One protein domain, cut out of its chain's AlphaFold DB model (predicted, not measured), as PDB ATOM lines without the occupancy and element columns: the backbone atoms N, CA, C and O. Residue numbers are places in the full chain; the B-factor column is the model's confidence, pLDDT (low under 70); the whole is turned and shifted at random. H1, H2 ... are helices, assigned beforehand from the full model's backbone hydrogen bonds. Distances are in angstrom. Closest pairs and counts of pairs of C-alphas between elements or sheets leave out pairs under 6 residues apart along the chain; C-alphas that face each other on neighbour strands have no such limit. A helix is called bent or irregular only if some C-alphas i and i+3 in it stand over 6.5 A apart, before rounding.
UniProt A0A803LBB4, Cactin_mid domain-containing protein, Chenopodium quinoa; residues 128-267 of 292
ATOM      1  N   ASN A 128      45.581  21.378 320.517       84.50
ATOM      2  CA  ASN A 128      46.180  22.491 319.784       84.50
ATOM      3  C   ASN A 128      45.565  23.815 320.241       84.50
ATOM      4  O   ASN A 128      44.348  23.937 320.362       84.50
ATOM      5  N   VAL A 129      46.411  24.819 320.464       83.38
ATOM      6  CA  VAL A 129      45.999  26.168 320.867       83.38
ATOM      7  C   VAL A 129      46.243  27.117 319.701       83.38
ATOM      8  O   VAL A 129      47.386  27.390 319.377       83.38
ATOM      9  N   ASP A 130      45.199  27.652 319.069       76.31
ATOM     10  CA  ASP A 130      45.366  28.545 317.904       76.31
ATOM     11  C   ASP A 130      46.137  29.836 318.228       76.31
ATOM     12  O   ASP A 130      46.853  30.386 317.389       76.31
ATOM     13  N   ASP A 131      45.987  30.330 319.458       82.38
ATOM     14  CA  ASP A 131      46.638  31.543 319.931       82.38
ATOM     15  C   ASP A 131      47.015  31.414 321.411       82.38
ATOM     16  O   ASP A 131      46.166  31.532 322.299       82.38
ATOM     17  N   TYR A 132      48.308  31.211 321.683       85.50
ATOM     18  CA  TYR A 132      48.839  31.157 323.046       85.50
ATOM     19  C   TYR A 132      48.552  32.439 323.834       85.50
ATOM     20  O   TYR A 132      48.444  32.371 325.054       85.50
ATOM     21  N   ASP A 133      48.353  33.597 323.186       83.94
ATOM     22  CA  ASP A 133      47.967  34.811 323.907       83.94
ATOM     23  C   ASP A 133      46.600  34.657 324.584       83.94
ATOM     24  O   ASP A 133      46.369  35.283 325.617       83.94
ATOM     25  N   GLN A 134      45.695  33.819 324.061       86.00
ATOM     26  CA  GLN A 134      44.403  33.545 324.700       86.00
ATOM     27  C   GLN A 134      44.537  32.771 326.007       86.00
ATOM     28  O   GLN A 134      43.744  33.006 326.915       86.00
ATOM     29  N   LEU A 135      45.556  31.920 326.140       87.19
ATOM     30  CA  LEU A 135      45.807  31.157 327.362       87.19
ATOM     31  C   LEU A 135      46.112  32.071 328.558       87.19
ATOM     32  O   LEU A 135      45.718  31.785 329.686       87.19
ATOM     33  N   PHE A 136      46.806  33.181 328.303       87.44
ATOM     34  CA  PHE A 136      47.201  34.139 329.334       87.44
ATOM     35  C   PHE A 136      46.161  35.246 329.562       87.44
ATOM     36  O   PHE A 136      46.285  36.015 330.517       87.44
ATOM     37  N   LYS A 137      45.136  35.365 328.704       85.81
ATOM     38  CA  LYS A 137      44.095  36.394 328.846       85.81
ATOM     39  C   LYS A 137      43.259  36.130 330.098       85.81
ATOM     40  O   LYS A 137      42.659  35.074 330.250       85.81
ATOM     41  N   GLY A 138      43.173  37.134 330.969       81.94
ATOM     42  CA  GLY A 138      42.341  37.082 332.176       81.94
ATOM     43  C   GLY A 138      42.998  36.421 333.389       81.94
ATOM     44  O   GLY A 138      42.354  36.337 334.433       81.94
ATOM     45  N   LEU A 139      44.264  35.999 333.292       87.69
ATOM     46  CA  LEU A 139      45.028  35.558 334.457       87.69
ATOM     47  C   LEU A 139      45.438  36.755 335.316       87.69
ATOM     48  O   LEU A 139      45.940  37.765 334.824       87.69
ATOM     49  N   SER A 140      45.238  36.635 336.624       88.75
ATOM     50  CA  SER A 140      45.780  37.589 337.592       88.75
ATOM     51  C   SER A 140      47.292  37.406 337.766       88.75
ATOM     52  O   SER A 140      47.820  36.322 337.530       88.75
ATOM     53  N   LEU A 141      47.986  38.441 338.257       88.50
ATOM     54  CA  LEU A 141      49.429  38.376 338.538       88.50
ATOM     55  C   LEU A 141      49.814  37.157 339.398       88.50
ATOM     56  O   LEU A 141      50.768  36.469 339.069       88.50
ATOM     57  N   GLY A 142      49.032  36.840 340.439       89.75
ATOM     58  CA  GLY A 142      49.312  35.687 341.304       89.75
ATOM     59  C   GLY A 142      49.130  34.336 340.604       89.75
ATOM     60  O   GLY A 142      49.897  33.415 340.847       89.75
ATOM     61  N   GLN A 143      48.161  34.218 339.691       91.88
ATOM     62  CA  GLN A 143      47.992  33.000 338.884       91.88
ATOM     63  C   GLN A 143      49.114  32.833 337.858       91.88
ATOM     64  O   GLN A 143      49.488  31.715 337.520       91.88
ATOM     65  N   LEU A 144      49.636  33.946 337.348       91.94
ATOM     66  CA  LEU A 144      50.753  33.933 336.417       91.94
ATOM     67  C   LEU A 144      52.073  33.583 337.123       91.94
ATOM     68  O   LEU A 144      52.883  32.858 336.557       91.94
ATOM     69  N   GLU A 145      52.251  34.038 338.366       92.00
ATOM     70  CA  GLU A 145      53.339  33.603 339.252       92.00
ATOM     71  C   GLU A 145      53.237  32.107 339.583       92.00
ATOM     72  O   GLU A 145      54.228  31.401 339.430       92.00
ATOM     73  N   GLU A 146      52.053  31.603 339.966       93.19
ATOM     74  CA  GLU A 146      51.814  30.161 340.181       93.19
ATOM     75  C   GLU A 146      52.215  29.360 338.936       93.19
ATOM     76  O   GLU A 146      53.021  28.439 339.029       93.19
ATOM     77  N   LEU A 147      51.753  29.781 337.753       93.56
ATOM     78  CA  LEU A 147      52.105  29.138 336.489       93.56
ATOM     79  C   LEU A 147      53.615  29.165 336.212       93.56
ATOM     80  O   LEU A 147      54.169  28.178 335.735       93.56
ATOM     81  N   TYR A 148      54.287  30.283 336.488       92.88
ATOM     82  CA  TYR A 148      55.736  30.391 336.323       92.88
ATOM     83  C   TYR A 148      56.475  29.391 337.221       92.88
ATOM     84  O   TYR A 148      57.351  28.671 336.740       92.88
ATOM     85  N   TYR A 149      56.092  29.305 338.497       93.25
ATOM     86  CA  TYR A 149      56.687  28.362 339.443       93.25
ATOM     87  C   TYR A 149      56.414  26.908 339.061       93.25
ATOM     88  O   TYR A 149      57.355  26.116 339.065       93.25
ATOM     89  N   ASP A 150      55.183  26.576 338.664       91.12
ATOM     90  CA  ASP A 150      54.815  25.231 338.208       91.12
ATOM     91  C   ASP A 150      55.684  24.798 337.012       91.12
ATOM     92  O   ASP A 150      56.234  23.695 336.987       91.12
ATOM     93  N   ILE A 151      55.876  25.681 336.024       90.81
ATOM     94  CA  ILE A 151      56.700  25.388 334.840       90.81
ATOM     95  C   ILE A 151      58.185  25.296 335.204       90.81
ATOM     96  O   ILE A 151      58.901  24.424 334.706       90.81
ATOM     97  N   GLN A 152      58.667  26.172 336.085       90.38
ATOM     98  CA  GLN A 152      60.044  26.124 336.561       90.38
ATOM     99  C   GLN A 152      60.320  24.816 337.321       90.38
ATOM    100  O   GLN A 152      61.385  24.216 337.163       90.38
ATOM    101  N   GLU A 153      59.363  24.348 338.122       88.25
ATOM    102  CA  GLU A 153      59.445  23.064 338.809       88.25
ATOM    103  C   GLU A 153      59.493  21.897 337.814       88.25
ATOM    104  O   GLU A 153      60.342  21.015 337.962       88.25
ATOM    105  N   LEU A 154      58.675  21.914 336.756       84.75
ATOM    106  CA  LEU A 154      58.714  20.897 335.696       84.75
ATOM    107  C   LEU A 154      60.075  20.828 334.987       84.75
ATOM    108  O   LEU A 154      60.622  19.738 334.789       84.75
ATOM    109  N   LEU A 155      60.659  21.982 334.647       86.06
ATOM    110  CA  LEU A 155      61.983  22.059 334.019       86.06
ATOM    111  C   LEU A 155      63.089  21.504 334.931       86.06
ATOM    112  O   LEU A 155      64.013  20.834 334.455       86.06
ATOM    113  N   ASN A 156      62.986  21.735 336.242       83.69
ATOM    114  CA  ASN A 156      63.939  21.214 337.225       83.69
ATOM    115  C   ASN A 156      63.860  19.686 337.367       83.69
ATOM    116  O   ASN A 156      64.892  19.040 337.551       83.69
ATOM    117  N   HIS A 157      62.667  19.101 337.229       74.25
ATOM    118  CA  HIS A 157      62.420  17.659 337.361       74.25
ATOM    119  C   HIS A 157      62.611  16.866 336.053       74.25
ATOM    120  O   HIS A 157      62.050  15.788 335.885       74.25
ATOM    121  N   HIS A 158      63.475  17.357 335.158       58.44
ATOM    122  CA  HIS A 158      63.928  16.686 333.930       58.44
ATOM    123  C   HIS A 158      62.994  16.735 332.713       58.44
ATOM    124  O   HIS A 158      63.293  16.077 331.713       58.44
ATOM    125  N   VAL A 159      61.965  17.584 332.702       63.38
ATOM    126  CA  VAL A 159      61.252  17.919 331.457       63.38
ATOM    127  C   VAL A 159      62.015  19.034 330.740       63.38
ATOM    128  O   VAL A 159      61.616  20.193 330.745       63.38
ATOM    129  N   LYS A 160      63.174  18.708 330.155       63.56
ATOM    130  CA  LYS A 160      63.885  19.662 329.291       63.56
ATOM    131  C   LYS A 160      63.134  19.775 327.973       63.56
ATOM    132  O   LYS A 160      63.025  18.789 327.250       63.56
ATOM    133  N   GLY A 161      62.649  20.966 327.657       81.00
ATOM    134  CA  GLY A 161      61.986  21.227 326.390       81.00
ATOM    135  C   GLY A 161      62.019  22.706 326.060       81.00
ATOM    136  O   GLY A 161      61.586  23.528 326.866       81.00
ATOM    137  N   GLU A 162      62.485  23.024 324.853       87.56
ATOM    138  CA  GLU A 162      62.473  24.381 324.288       87.56
ATOM    139  C   GLU A 162      61.051  24.986 324.311       87.56
ATOM    140  O   GLU A 162      60.889  26.195 324.461       87.56
ATOM    141  N   PHE A 163      60.014  24.135 324.273       90.19
ATOM    142  CA  PHE A 163      58.612  24.504 324.501       90.19
ATOM    143  C   PHE A 163      58.388  25.201 325.847       90.19
ATOM    144  O   PHE A 163      57.880  26.321 325.887       90.19
ATOM    145  N   TRP A 164      58.797  24.578 326.955       91.75
ATOM    146  CA  TRP A 164      58.596  25.136 328.294       91.75
ATOM    147  C   TRP A 164      59.435  26.393 328.518       91.75
ATOM    148  O   TRP A 164      58.953  27.346 329.129       91.75
ATOM    149  N   GLU A 165      60.648  26.444 327.962       91.50
ATOM    150  CA  GLU A 165      61.486  27.647 327.982       91.50
ATOM    151  C   GLU A 165      60.818  28.816 327.240       91.50
ATOM    152  O   GLU A 165      60.763  29.933 327.758       91.50
ATOM    153  N   ALA A 166      60.241  28.564 326.060       92.06
ATOM    154  CA  ALA A 166      59.499  29.573 325.310       92.06
ATOM    155  C   ALA A 166      58.265  30.071 326.085       92.06
ATOM    156  O   ALA A 166      57.999  31.276 326.116       92.06
ATOM    157  N   ILE A 167      57.539  29.173 326.758       92.00
ATOM    158  CA  ILE A 167      56.407  29.558 327.607       92.00
ATOM    159  C   ILE A 167      56.860  30.412 328.796       92.00
ATOM    160  O   ILE A 167      56.220  31.428 329.069       92.00
ATOM    161  N   LEU A 168      57.967  30.074 329.468       92.25
ATOM    162  CA  LEU A 168      58.500  30.891 330.565       92.25
ATOM    163  C   LEU A 168      58.797  32.325 330.118       92.25
ATOM    164  O   LEU A 168      58.407  33.266 330.806       92.25
ATOM    165  N   VAL A 169      59.411  32.505 328.944       92.12
ATOM    166  CA  VAL A 169      59.686  33.843 328.388       92.12
ATOM    167  C   VAL A 169      58.393  34.649 328.214       92.12
ATOM    168  O   VAL A 169      58.360  35.850 328.503       92.12
ATOM    169  N   ILE A 170      57.310  34.002 327.775       91.19
ATOM    170  CA  ILE A 170      55.996  34.645 327.640       91.19
ATOM    171  C   ILE A 170      55.405  34.970 329.017       91.19
ATOM    172  O   ILE A 170      54.931  36.094 329.208       91.19
ATOM    173  N   CYS A 171      55.471  34.044 329.980       91.62
ATOM    174  CA  CYS A 171      55.017  34.260 331.357       91.62
ATOM    175  C   CYS A 171      55.721  35.463 331.997       91.62
ATOM    176  O   CYS A 171      55.052  36.380 332.466       91.62
ATOM    177  N   GLU A 172      57.054  35.523 331.950       90.56
ATOM    178  CA  GLU A 172      57.836  36.633 332.514       90.56
ATOM    179  C   GLU A 172      57.472  37.976 331.883       90.56
ATOM    180  O   GLU A 172      57.400  39.009 332.557       90.56
ATOM    181  N   TRP A 173      57.242  37.982 330.568       88.56
ATOM    182  CA  TRP A 173      56.828  39.191 329.875       88.56
ATOM    183  C   TRP A 173      55.425  39.633 330.299       88.56
ATOM    184  O   TRP A 173      55.227  40.810 330.603       88.56
ATOM    185  N   LYS A 174      54.478  38.696 330.395       86.94
ATOM    186  CA  LYS A 174      53.108  38.957 330.852       86.94
ATOM    187  C   LYS A 174      53.051  39.417 332.310       86.94
ATOM    188  O   LYS A 174      52.279  40.320 332.626       86.94
ATOM    189  N   MET A 175      53.910  38.882 333.178       86.62
ATOM    190  CA  MET A 175      54.029  39.329 334.572       86.62
ATOM    191  C   MET A 175      54.488  40.779 334.629       86.62
ATOM    192  O   MET A 175      53.932  41.578 335.379       86.62
ATOM    193  N   ARG A 176      55.474  41.134 333.799       83.75
ATOM    194  CA  ARG A 176      55.974  42.505 333.699       83.75
ATOM    195  C   ARG A 176      54.896  43.459 333.182       83.75
ATOM    196  O   ARG A 176      54.748  44.537 333.744       83.75
ATOM    197  N   GLU A 177      54.134  43.053 332.166       81.00
ATOM    198  CA  GLU A 177      53.009  43.827 331.620       81.00
ATOM    199  C   GLU A 177      51.940  44.096 332.702       81.00
ATOM    200  O   GLU A 177      51.605  45.253 332.970       81.00
ATOM    201  N   GLU A 178      51.472  43.063 333.409       79.38
ATOM    202  CA  GLU A 178      50.455  43.213 334.463       79.38
ATOM    203  C   GLU A 178      50.957  43.967 335.702       79.38
ATOM    204  O   GLU A 178      50.193  44.713 336.318       79.38
ATOM    205  N   ALA A 179      52.234  43.821 336.069       78.62
ATOM    206  CA  ALA A 179      52.830  44.595 337.157       78.62
ATOM    207  C   ALA A 179      52.809  46.099 336.842       78.62
ATOM    208  O   ALA A 179      52.395  46.899 337.678       78.62
ATOM    209  N   THR A 180      53.159  46.481 335.609       69.75
ATOM    210  CA  THR A 180      53.121  47.888 335.177       69.75
ATOM    211  C   THR A 180      51.709  48.451 335.025       69.75
ATOM    212  O   THR A 180      51.521  49.654 335.157       69.75
ATOM    213  N   ARG A 181      50.697  47.599 334.806       65.94
ATOM    214  CA  ARG A 181      49.291  48.017 334.695       65.94
ATOM    215  C   ARG A 181      48.666  48.418 336.035       65.94
ATOM    216  O   ARG A 181      47.652  49.106 336.043       65.94
ATOM    217  N   LYS A 182      49.214  47.946 337.162       61.53
ATOM    218  CA  LYS A 182      48.715  48.264 338.513       61.53
ATOM    219  C   LYS A 182      49.306  49.552 339.088       61.53
ATOM    220  O   LYS A 182      48.664  50.169 339.932       61.53
ATOM    221  N   ASP A 183      50.486  49.954 338.627       57.97
ATOM    222  CA  ASP A 183      51.097  51.234 338.978       57.97
ATOM    223  C   ASP A 183      50.753  52.282 337.907       57.97
ATOM    224  O   ASP A 183      51.509  52.504 336.964       57.97
ATOM    225  N   ASP A 184      49.624  52.983 338.075       50.62
ATOM    226  CA  ASP A 184      49.155  54.054 337.168       50.62
ATOM    227  C   ASP A 184      50.187  55.193 336.950       50.62
ATOM    228  O   ASP A 184      50.077  55.970 336.002       50.62
ATOM    229  N   ASN A 185      51.228  55.280 337.788       47.72
ATOM    230  CA  ASN A 185      52.329  56.248 337.680       47.72
ATOM    231  C   ASN A 185      53.581  55.725 336.940       47.72
ATOM    232  O   ASN A 185      54.546  56.475 336.790       47.72
ATOM    233  N   LEU A 186      53.588  54.471 336.470       48.06
ATOM    234  CA  LEU A 186      54.698  53.832 335.746       48.06
ATOM    235  C   LEU A 186      54.268  53.351 334.344       48.06
ATOM    236  O   LEU A 186      54.726  52.309 333.877       48.06
ATOM    237  N   CYS A 187      53.423  54.121 333.640       43.16
ATOM    238  CA  CYS A 187      52.975  53.882 332.250       43.16
ATOM    239  C   CYS A 187      54.105  54.031 331.206       43.16
ATOM    240  O   CYS A 187      53.987  54.689 330.173       43.16
ATOM    241  N   VAL A 188      55.260  53.467 331.518       48.19
ATOM    242  CA  VAL A 188      56.458  53.498 330.716       48.19
ATOM    243  C   VAL A 188      57.132  52.142 330.895       48.19
ATOM    244  O   VAL A 188      58.134  52.005 331.599       48.19
ATOM    245  N   VAL A 189      56.557  51.103 330.289       46.72
ATOM    246  CA  VAL A 189      57.203  49.791 330.241       46.72
ATOM    247  C   VAL A 189      58.501  49.950 329.438       46.72
ATOM    248  O   VAL A 189      58.515  49.925 328.211       46.72
ATOM    249  N   GLY A 190      59.615  50.169 330.137       52.84
ATOM    250  CA  GLY A 190      60.940  50.324 329.531       52.84
ATOM    251  C   GLY A 190      61.303  51.727 329.034       52.84
ATOM    252  O   GLY A 190      62.067  51.829 328.087       52.84
ATOM    253  N   GLY A 191      60.793  52.804 329.638       57.34
ATOM    254  CA  GLY A 191      61.239  54.173 329.301       57.34
ATOM    255  C   GLY A 191      60.615  54.799 328.037       57.34
ATOM    256  O   GLY A 191      60.884  55.961 327.745       57.34
ATOM    257  N   VAL A 192      59.754  54.072 327.316       62.72
ATOM    258  CA  VAL A 192      59.213  54.470 326.010       62.72
ATOM    259  C   VAL A 192      57.712  54.794 326.059       62.72
ATOM    260  O   VAL A 192      56.945  54.172 326.788       62.72
ATOM    261  N   HIS A 193      57.290  55.792 325.275       68.62
ATOM    262  CA  HIS A 193      55.898  56.242 325.183       68.62
ATOM    263  C   HIS A 193      54.976  55.144 324.597       68.62
ATOM    264  O   HIS A 193      55.367  54.509 323.613       68.62
ATOM    265  N   PRO A 194      53.729  54.972 325.085       71.94
ATOM    266  CA  PRO A 194      52.810  53.916 324.629       71.94
ATOM    267  C   PRO A 194      52.570  53.859 323.110       71.94
ATOM    268  O   PRO A 194      52.403  52.781 322.542       71.94
ATOM    269  N   SER A 195      52.591  55.010 322.426       78.94
ATOM    270  CA  SER A 195      52.495  55.064 320.954       78.94
ATOM    271  C   SER A 195      53.646  54.318 320.280       78.94
ATOM    272  O   SER A 195      53.419  53.538 319.368       78.94
ATOM    273  N   VAL A 196      54.871  54.518 320.767       79.19
ATOM    274  CA  VAL A 196      56.064  53.883 320.201       79.19
ATOM    275  C   VAL A 196      56.061  52.387 320.511       79.19
ATOM    276  O   VAL A 196      56.439  51.586 319.666       79.19
ATOM    277  N   GLU A 197      55.583  51.982 321.690       77.88
ATOM    278  CA  GLU A 197      55.421  50.560 322.013       77.88
ATOM    279  C   GLU A 197      54.388  49.875 321.104       77.88
ATOM    280  O   GLU A 197      54.592  48.730 320.698       77.88
ATOM    281  N   THR A 198      53.316  50.583 320.735       82.81
ATOM    282  CA  THR A 198      52.307  50.088 319.785       82.81
ATOM    283  C   THR A 198      52.904  49.948 318.383       82.81
ATOM    284  O   THR A 198      52.818  48.873 317.798       82.81
ATOM    285  N   ASP A 199      53.626  50.962 317.900       85.75
ATOM    286  CA  ASP A 199      54.290  50.923 316.591       85.75
ATOM    287  C   ASP A 199      55.336  49.795 316.501       85.75
ATOM    288  O   ASP A 199      55.437  49.097 315.493       85.75
ATOM    289  N   VAL A 200      56.118  49.579 317.568       85.38
ATOM    290  CA  VAL A 200      57.084  48.469 317.650       85.38
ATOM    291  C   VAL A 200      56.369  47.118 317.641       85.38
ATOM    292  O   VAL A 200      56.845  46.167 317.019       85.38
ATOM    293  N   ARG A 201      55.230  47.013 318.332       85.69
ATOM    294  CA  ARG A 201      54.422  45.794 318.362       85.69
ATOM    295  C   ARG A 201      53.890  45.463 316.970       85.69
ATOM    296  O   ARG A 201      54.059  44.327 316.541       85.69
ATOM    297  N   ASP A 202      53.332  46.444 316.270       87.62
ATOM    298  CA  ASP A 202      52.808  46.283 314.911       87.62
ATOM    299  C   ASP A 202      53.929  45.923 313.922       87.62
ATOM    300  O   ASP A 202      53.773  45.021 313.097       87.62
ATOM    301  N   PHE A 203      55.103  46.550 314.064       87.88
ATOM    302  CA  PHE A 203      56.294  46.214 313.283       87.88
ATOM    303  C   PHE A 203      56.725  44.751 313.476       87.88
ATOM    304  O   PHE A 203      56.967  44.045 312.498       87.88
ATOM    305  N   LEU A 204      56.790  44.276 314.724       86.06
ATOM    306  CA  LEU A 204      57.195  42.901 315.035       86.06
ATOM    307  C   LEU A 204      56.120  41.863 314.681       86.06
ATOM    308  O   LEU A 204      56.471  40.748 314.304       86.06
ATOM    309  N   GLN A 205      54.831  42.211 314.750       84.12
ATOM    310  CA  GLN A 205      53.738  41.339 314.298       84.12
ATOM    311  C   GLN A 205      53.779  41.067 312.792       84.12
ATOM    312  O   GLN A 205      53.357  39.997 312.358       84.12
ATOM    313  N   GLY A 206      54.300  42.010 311.999       82.00
ATOM    314  CA  GLY A 206      54.485  41.834 310.558       82.00
ATOM    315  C   GLY A 206      55.561  40.809 310.180       82.00
ATOM    316  O   GLY A 206      55.623  40.406 309.020       82.00
ATOM    317  N   ILE A 207      56.399  40.375 311.127       82.06
ATOM    318  CA  ILE A 207      57.488  39.425 310.886       82.06
ATOM    319  C   ILE A 207      56.988  38.009 311.162       82.06
ATOM    320  O   ILE A 207      56.665  37.653 312.295       82.06
ATOM    321  N   SER A 208      56.950  37.180 310.122       77.25
ATOM    322  CA  SER A 208      56.351  35.844 310.181       77.25
ATOM    323  C   SER A 208      57.345  34.712 310.422       77.25
ATOM    324  O   SER A 208      56.925  33.561 310.466       77.25
ATOM    325  N   THR A 209      58.647  34.992 310.537       86.56
ATOM    326  CA  THR A 209      59.675  33.939 310.549       86.56
ATOM    327  C   THR A 209      60.655  34.105 311.712       86.56
ATOM    328  O   THR A 209      61.266  35.161 311.886       86.56
ATOM    329  N   TYR A 210      60.922  33.025 312.460       86.00
ATOM    330  CA  TYR A 210      61.918  33.017 313.546       86.00
ATOM    331  C   TYR A 210      63.323  33.452 313.079       86.00
ATOM    332  O   TYR A 210      64.023  34.212 313.753       86.00
ATOM    333  N   LYS A 211      63.730  33.024 311.875       89.38
ATOM    334  CA  LYS A 211      65.018  33.397 311.261       89.38
ATOM    335  C   LYS A 211      65.116  34.891 310.942       89.38
ATOM    336  O   LYS A 211      66.192  35.467 311.088       89.38
ATOM    337  N   GLU A 212      64.013  35.516 310.540       90.06
ATOM    338  CA  GLU A 212      63.966  36.958 310.280       90.06
ATOM    339  C   GLU A 212      64.129  37.747 311.581       90.06
ATOM    340  O   GLU A 212      64.912  38.691 311.617       90.06
ATOM    341  N   LEU A 213      63.503  37.299 312.677       90.31
ATOM    342  CA  LEU A 213      63.691  37.901 314.004       90.31
ATOM    343  C   LEU A 213      65.142  37.791 314.502       90.31
ATOM    344  O   LEU A 213      65.656  38.720 315.124       90.31
ATOM    345  N   LEU A 214      65.830  36.678 314.223       90.00
ATOM    346  CA  LEU A 214      67.259  36.518 314.531       90.00
ATOM    347  C   LEU A 214      68.150  37.463 313.714       90.00
ATOM    348  O   LEU A 214      69.073  38.078 314.261       90.00
ATOM    349  N   ALA A 215      67.884  37.571 312.410       92.50
ATOM    350  CA  ALA A 215      68.615  38.470 311.524       92.50
ATOM    351  C   ALA A 215      68.403  39.933 311.932       92.50
ATOM    352  O   ALA A 215      69.374  40.680 312.052       92.50
ATOM    353  N   LEU A 216      67.157  40.306 312.236       90.75
ATOM    354  CA  LEU A 216      66.788  41.631 312.715       90.75
ATOM    355  C   LEU A 216      67.501  41.973 314.025       90.75
ATOM    356  O   LEU A 216      68.083  43.050 314.127       90.75
ATOM    357  N   GLN A 217      67.524  41.059 315.001       91.88
ATOM    358  CA  GLN A 217      68.271  41.280 316.243       91.88
ATOM    359  C   GLN A 217      69.746  41.573 315.959       91.88
ATOM    360  O   GLN A 217      70.290  42.559 316.449       91.88
ATOM    361  N   SER A 218      70.382  40.737 315.136       92.69
ATOM    362  CA  SER A 218      71.806  40.868 314.811       92.69
ATOM    363  C   SER A 218      72.102  42.185 314.090       92.69
ATOM    364  O   SER A 218      73.104  42.846 314.372       92.69
ATOM    365  N   GLN A 219      71.215  42.583 313.176       91.25
ATOM    366  CA  GLN A 219      71.308  43.838 312.445       91.25
ATOM    367  C   GLN A 219      71.181  45.037 313.388       91.25
ATOM    368  O   GLN A 219      72.062  45.895 313.387       91.25
ATOM    369  N   ILE A 220      70.136  45.082 314.221       90.12
ATOM    370  CA  ILE A 220      69.913  46.185 315.163       90.12
ATOM    371  C   ILE A 220      71.084  46.285 316.142       90.12
ATOM    372  O   ILE A 220      71.624  47.369 316.336       90.12
ATOM    373  N   GLU A 221      71.546  45.172 316.715       91.50
ATOM    374  CA  GLU A 221      72.698  45.181 317.620       91.50
ATOM    375  C   GLU A 221      73.980  45.695 316.946       91.50
ATOM    376  O   GLU A 221      74.759  46.413 317.573       91.50
ATOM    377  N   SER A 222      74.215  45.351 315.677       90.81
ATOM    378  CA  SER A 222      75.355  45.870 314.915       90.81
ATOM    379  C   SER A 222      75.233  47.375 314.657       90.81
ATOM    380  O   SER A 222      76.208  48.108 314.827       90.81
ATOM    381  N   GLU A 223      74.047  47.851 314.276       87.19
ATOM    382  CA  GLU A 223      73.782  49.276 314.046       87.19
ATOM    383  C   GLU A 223      73.941  50.090 315.339       87.19
ATOM    384  O   GLU A 223      74.612  51.127 315.331       87.19
ATOM    385  N   MET A 224      73.455  49.560 316.465       87.06
ATOM    386  CA  MET A 224      73.638  50.122 317.807       87.06
ATOM    387  C   MET A 224      75.117  50.198 318.204       87.06
ATOM    388  O   MET A 224      75.588  51.251 318.631       87.06
ATOM    389  N   ARG A 225      75.894  49.123 317.993       88.31
ATOM    390  CA  ARG A 225      77.349  49.118 318.256       88.31
ATOM    391  C   ARG A 225      78.114  50.096 317.365       88.31
ATOM    392  O   ARG A 225      79.137  50.630 317.782       88.31
ATOM    393  N   SER A 226      77.642  50.315 316.139       86.75
ATOM    394  CA  SER A 226      78.274  51.226 315.181       86.75
ATOM    395  C   SER A 226      77.964  52.707 315.432       86.75
ATOM    396  O   SER A 226      78.574  53.564 314.796       86.75
ATOM    397  N   GLY A 227      77.027  53.014 316.340       80.38
ATOM    398  CA  GLY A 227      76.607  54.381 316.657       80.38
ATOM    399  C   GLY A 227      75.802  55.072 315.550       80.38
ATOM    400  O   GLY A 227      75.639  56.286 315.588       80.38
ATOM    401  N   LYS A 228      75.316  54.321 314.553       76.81
ATOM    402  CA  LYS A 228      74.491  54.830 313.440       76.81
ATOM    403  C   LYS A 228      72.987  54.775 313.724       76.81
ATOM    404  O   LYS A 228      72.186  55.180 312.884       76.81
ATOM    405  N   ALA A 229      72.596  54.250 314.881       72.94
ATOM    406  CA  ALA A 229      71.202  54.160 315.282       72.94
ATOM    407  C   ALA A 229      70.644  55.558 315.588       72.94
ATOM    408  O   ALA A 229      71.088  56.220 316.521       72.94
ATOM    409  N   ASN A 230      69.663  56.001 314.799       68.12
ATOM    410  CA  ASN A 230      69.069  57.330 314.968       68.12
ATOM    411  C   ASN A 230      68.222  57.430 316.247       68.12
ATOM    412  O   ASN A 230      68.402  58.354 317.031       68.12
ATOM    413  N   VAL A 231      67.286  56.491 316.436       80.25
ATOM    414  CA  VAL A 231      66.339  56.482 317.562       80.25
ATOM    415  C   VAL A 231      66.686  55.310 318.470       80.25
ATOM    416  O   VAL A 231      66.170  54.205 318.301       80.25
ATOM    417  N   VAL A 232      67.633  55.535 319.378       81.88
ATOM    418  CA  VAL A 232      68.168  54.506 320.281       81.88
ATOM    419  C   VAL A 232      67.050  53.882 321.115       81.88
ATOM    420  O   VAL A 232      66.937  52.661 321.158       81.88
ATOM    421  N   GLU A 233      66.147  54.697 321.655       81.56
ATOM    422  CA  GLU A 233      65.043  54.259 322.511       81.56
ATOM    423  C   GLU A 233      64.052  53.346 321.768       81.56
ATOM    424  O   GLU A 233      63.514  52.394 322.335       81.56
ATOM    425  N   TYR A 234      63.833  53.597 320.471       84.56
ATOM    426  CA  TYR A 234      62.999  52.744 319.620       84.56
ATOM    427  C   TYR A 234      63.643  51.370 319.441       84.56
ATOM    428  O   TYR A 234      63.002  50.344 319.660       84.56
ATOM    429  N   TRP A 235      64.924  51.333 319.074       85.88
ATOM    430  CA  TRP A 235      65.637  50.079 318.837       85.88
ATOM    431  C   TRP A 235      65.855  49.273 320.119       85.88
ATOM    432  O   TRP A 235      65.796  48.044 320.080       85.88
ATOM    433  N   GLU A 236      66.029  49.935 321.261       85.62
ATOM    434  CA  GLU A 236      66.032  49.293 322.577       85.62
ATOM    435  C   GLU A 236      64.672  48.661 322.901       85.62
ATOM    436  O   GLU A 236      64.620  47.512 323.348       85.62
ATOM    437  N   ALA A 237      63.564  49.352 322.607       84.38
ATOM    438  CA  ALA A 237      62.225  48.783 322.759       84.38
ATOM    439  C   ALA A 237      61.997  47.573 321.837       84.38
ATOM    440  O   ALA A 237      61.442  46.564 322.280       84.38
ATOM    441  N   VAL A 238      62.474  47.633 320.588       86.75
ATOM    442  CA  VAL A 238      62.432  46.499 319.650       86.75
ATOM    443  C   VAL A 238      63.232  45.319 320.206       86.75
ATOM    444  O   VAL A 238      62.697  44.217 320.319       86.75
ATOM    445  N   LEU A 239      64.488  45.533 320.618       87.50
ATOM    446  CA  LEU A 239      65.350  44.480 321.169       87.50
ATOM    447  C   LEU A 239      64.765  43.844 322.435       87.50
ATOM    448  O   LEU A 239      64.892  42.636 322.621       87.50
ATOM    449  N   ARG A 240      64.067  44.624 323.269       86.31
ATOM    450  CA  ARG A 240      63.358  44.121 324.454       86.31
ATOM    451  C   ARG A 240      62.210  43.173 324.097       86.31
ATOM    452  O   ARG A 240      61.938  42.241 324.852       86.31
ATOM    453  N   LEU A 241      61.525  43.409 322.977       87.62
ATOM    454  CA  LEU A 241      60.373  42.616 322.538       87.62
ATOM    455  C   LEU A 241      60.754  41.425 321.651       87.62
ATOM    456  O   LEU A 241      60.014  40.445 321.610       87.62
ATOM    457  N   ILE A 242      61.913  41.449 320.991       89.56
ATOM    458  CA  ILE A 242      62.373  40.345 320.132       89.56
ATOM    459  C   ILE A 242      62.333  38.968 320.830       89.56
ATOM    460  O   ILE A 242      61.813  38.039 320.213       89.56
ATOM    461  N   PRO A 243      62.819  38.783 322.077       89.44
ATOM    462  CA  PRO A 243      62.760  37.485 322.755       89.44
ATOM    463  C   PRO A 243      61.335  36.938 322.911       89.44
ATOM    464  O   PRO A 243      61.111  35.748 322.704       89.44
ATOM    465  N   LEU A 244      60.362  37.811 323.192       90.31
ATOM    466  CA  LEU A 244      58.950  37.434 323.269       90.31
ATOM    467  C   LEU A 244      58.442  36.933 321.915       90.31
ATOM    468  O   LEU A 244      57.829  35.873 321.833       90.31
ATOM    469  N   TYR A 245      58.689  37.690 320.846       89.38
ATOM    470  CA  TYR A 245      58.229  37.310 319.510       89.38
ATOM    471  C   TYR A 245      58.924  36.054 318.996       89.38
ATOM    472  O   TYR A 245      58.290  35.228 318.349       89.38
ATOM    473  N   LYS A 246      60.195  35.857 319.343       90.62
ATOM    474  CA  LYS A 246      60.914  34.609 319.087       90.62
ATOM    475  C   LYS A 246      60.242  33.419 319.755       90.62
ATOM    476  O   LYS A 246      59.998  32.434 319.071       90.62
ATOM    477  N   ALA A 247      59.906  33.531 321.040       91.06
ATOM    478  CA  ALA A 247      59.181  32.490 321.761       91.06
ATOM    479  C   ALA A 247      57.806  32.219 321.127       91.06
ATOM    480  O   ALA A 247      57.457  31.071 320.876       91.06
ATOM    481  N   LYS A 248      57.055  33.267 320.768       89.75
ATOM    482  CA  LYS A 248      55.763  33.126 320.077       89.75
ATOM    483  C   LYS A 248      55.883  32.427 318.723       89.75
ATOM    484  O   LYS A 248      55.064  31.568 318.411       89.75
ATOM    485  N   MET A 249      56.880  32.793 317.920       89.44
ATOM    486  CA  MET A 249      57.121  32.159 316.624       89.44
ATOM    487  C   MET A 249      57.563  30.708 316.786       89.44
ATOM    488  O   MET A 249      57.042  29.847 316.090       89.44
ATOM    489  N   PHE A 250      58.436  30.429 317.754       89.94
ATOM    490  CA  PHE A 250      58.837  29.069 318.097       89.94
ATOM    491  C   PHE A 250      57.627  28.195 318.454       89.94
ATOM    492  O   PHE A 250      57.492  27.098 317.931       89.94
ATOM    493  N   LEU A 251      56.703  28.693 319.280       88.00
ATOM    494  CA  LEU A 251      55.500  27.943 319.657       88.00
ATOM    495  C   LEU A 251      54.538  27.712 318.484       88.00
ATOM    496  O   LEU A 251      53.905  26.659 318.417       88.00
ATOM    497  N   LYS A 252      54.439  28.668 317.551       86.88
ATOM    498  CA  LYS A 252      53.679  28.489 316.303       86.88
ATOM    499  C   LYS A 252      54.304  27.419 315.410       86.88
ATOM    500  O   LYS A 252      53.579  26.584 314.875       86.88
ATOM    501  N   ASP A 253      55.628  27.436 315.268       86.69
ATOM    502  CA  ASP A 253      56.365  26.440 314.488       86.69
ATOM    503  C   ASP A 253      56.224  25.047 315.123       86.69
ATOM    504  O   ASP A 253      55.829  24.106 314.436       86.69
ATOM    505  N   TYR A 254      56.416  24.946 316.443       84.44
ATOM    506  CA  TYR A 254      56.219  23.723 317.229       84.44
ATOM    507  C   TYR A 254      54.812  23.146 317.031       84.44
ATOM    508  O   TYR A 254      54.639  21.967 316.744       84.44
ATOM    509  N   GLN A 255      53.779  23.983 317.089       80.94
ATOM    510  CA  GLN A 255      52.407  23.537 316.859       80.94
ATOM    511  C   GLN A 255      52.145  23.089 315.418       80.94
ATOM    512  O   GLN A 255      51.389  22.143 315.192       80.94
ATOM    513  N   HIS A 256      52.729  23.767 314.431       81.75
ATOM    514  CA  HIS A 256      52.603  23.363 313.036       81.75
ATOM    515  C   HIS A 256      53.291  22.015 312.774       81.75
ATOM    516  O   HIS A 256      52.798  21.234 311.963       81.75
ATOM    517  N   GLU A 257      54.392  21.719 313.468       80.62
ATOM    518  CA  GLU A 257      55.016  20.392 313.472       80.62
ATOM    519  C   GLU A 257      54.094  19.357 314.131       80.62
ATOM    520  O   GLU A 257      53.695  18.402 313.465       80.62
ATOM    521  N   ASN A 258      53.603  19.624 315.344       74.69
ATOM    522  CA  ASN A 258      52.674  18.739 316.059       74.69
ATOM    523  C   ASN A 258      51.405  18.417 315.253       74.69
ATOM    524  O   ASN A 258      50.919  17.288 315.236       74.69
ATOM    525  N   SER A 259      50.855  19.415 314.555       70.50
ATOM    526  CA  SER A 259      49.641  19.257 313.745       70.50
ATOM    527  C   SER A 259      49.866  18.358 312.525       70.50
ATOM    528  O   SER A 259      48.938  17.676 312.080       70.50
ATOM    529  N   LYS A 260      51.084  18.338 311.966       67.38
ATOM    530  CA  LYS A 260      51.437  17.425 310.868       67.38
ATOM    531  C   LYS A 260      51.533  15.991 311.357       67.38
ATOM    532  O   LYS A 260      51.048  15.107 310.655       67.38
ATOM    533  N   ASP A 261      52.106  15.783 312.533       60.97
ATOM    534  CA  ASP A 261      52.267  14.452 313.118       60.97
ATOM    535  C   ASP A 261      50.900  13.849 313.471       60.97
ATOM    536  O   ASP A 261      50.585  12.743 313.030       60.97
ATOM    537  N   PHE A 262      50.014  14.639 314.091       56.03
ATOM    538  CA  PHE A 262      48.622  14.240 314.341       56.03
ATOM    539  C   PHE A 262      47.867  13.884 313.046       56.03
ATOM    540  O   PHE A 262      47.110  12.912 312.979       56.03
ATOM    541  N   SER A 263      48.091  14.646 311.971       56.94
ATOM    542  CA  SER A 263      47.473  14.367 310.667       56.94
ATOM    543  C   SER A 263      48.013  13.079 310.026       56.94
ATOM    544  O   SER A 263      47.276  12.383 309.336       56.94
ATOM    545  N   GLN A 264      49.285  12.732 310.239       54.00
ATOM    546  CA  GLN A 264      49.873  11.493 309.714       54.00
ATOM    547  C   GLN A 264      49.420  10.250 310.495       54.00
ATOM    548  O   GLN A 264      49.175   9.207 309.881       54.00
ATOM    549  N   GLU A 265      49.251  10.355 311.816       53.84
ATOM    550  CA  GLU A 265      48.726   9.268 312.654       53.84
ATOM    551  C   GLU A 265      47.251   8.978 312.363       53.84
ATOM    552  O   GLU A 265      46.891   7.828 312.112       53.84
ATOM    553  N   THR A 266      46.409  10.010 312.266       51.25
ATOM    554  CA  THR A 266      44.977   9.849 311.945       51.25
ATOM    555  C   THR A 266      44.727   9.270 310.547       51.25
ATOM    556  O   THR A 266      43.741   8.563 310.342       51.25
ATOM    557  N   MET A 267      45.633   9.485 309.585       42.06
ATOM    558  CA  MET A 267      45.580   8.806 308.279       42.06
ATOM    559  C   MET A 267      46.098   7.357 308.318       42.06
ATOM    560  O   MET A 267      45.808   6.589 307.399       42.06
TER     561      MET A 267
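Overview. This is residues 128 to 267 of the 292 residues of the protein "Cactin_mid domain-containing protein" of Chenopodium quinoa (UniProt A0A803LBB4). What shape is it? Bent H6 makes the longest axis, with H4 and, through H3, hairpin H2 and H3 packing on it, H5 alongside, and residues 260 to 267 sticking out. What size? The 140 printed residues include six helices, H1 to H6, and no named strand: all helix. They span 53 by 34 by 26 A, only just compact, close to loose, with a 17.2 A radius of gyration of the C-alphas.

Arrangement. Is the longest helix straight? By its hydrogen bonds H6, residues 232 to 267, is one helix, but bent: C-alphas 240 and 243 are 6.9 A apart. What touches it? H3, residues 162 to 182, touches arm H6b, residues 243 to 267, the closest C-alphas, of Ala 166 and Ala 247, being 4.6 A apart. Both have every O i to N i+4 pair within hydrogen-bond range.

Along the chain. Where does H3 begin? C-alpha 162 is at (62.473, 24.381, 324.288). Where does H6b end? C-alpha 267 is at (45.580, 8.806, 308.279).

Size, cuts and confidence. Is it cut? The printed part has no cut. Where is confidence low? pLDDT is under 70 in 26 residues, among them 180 to 193.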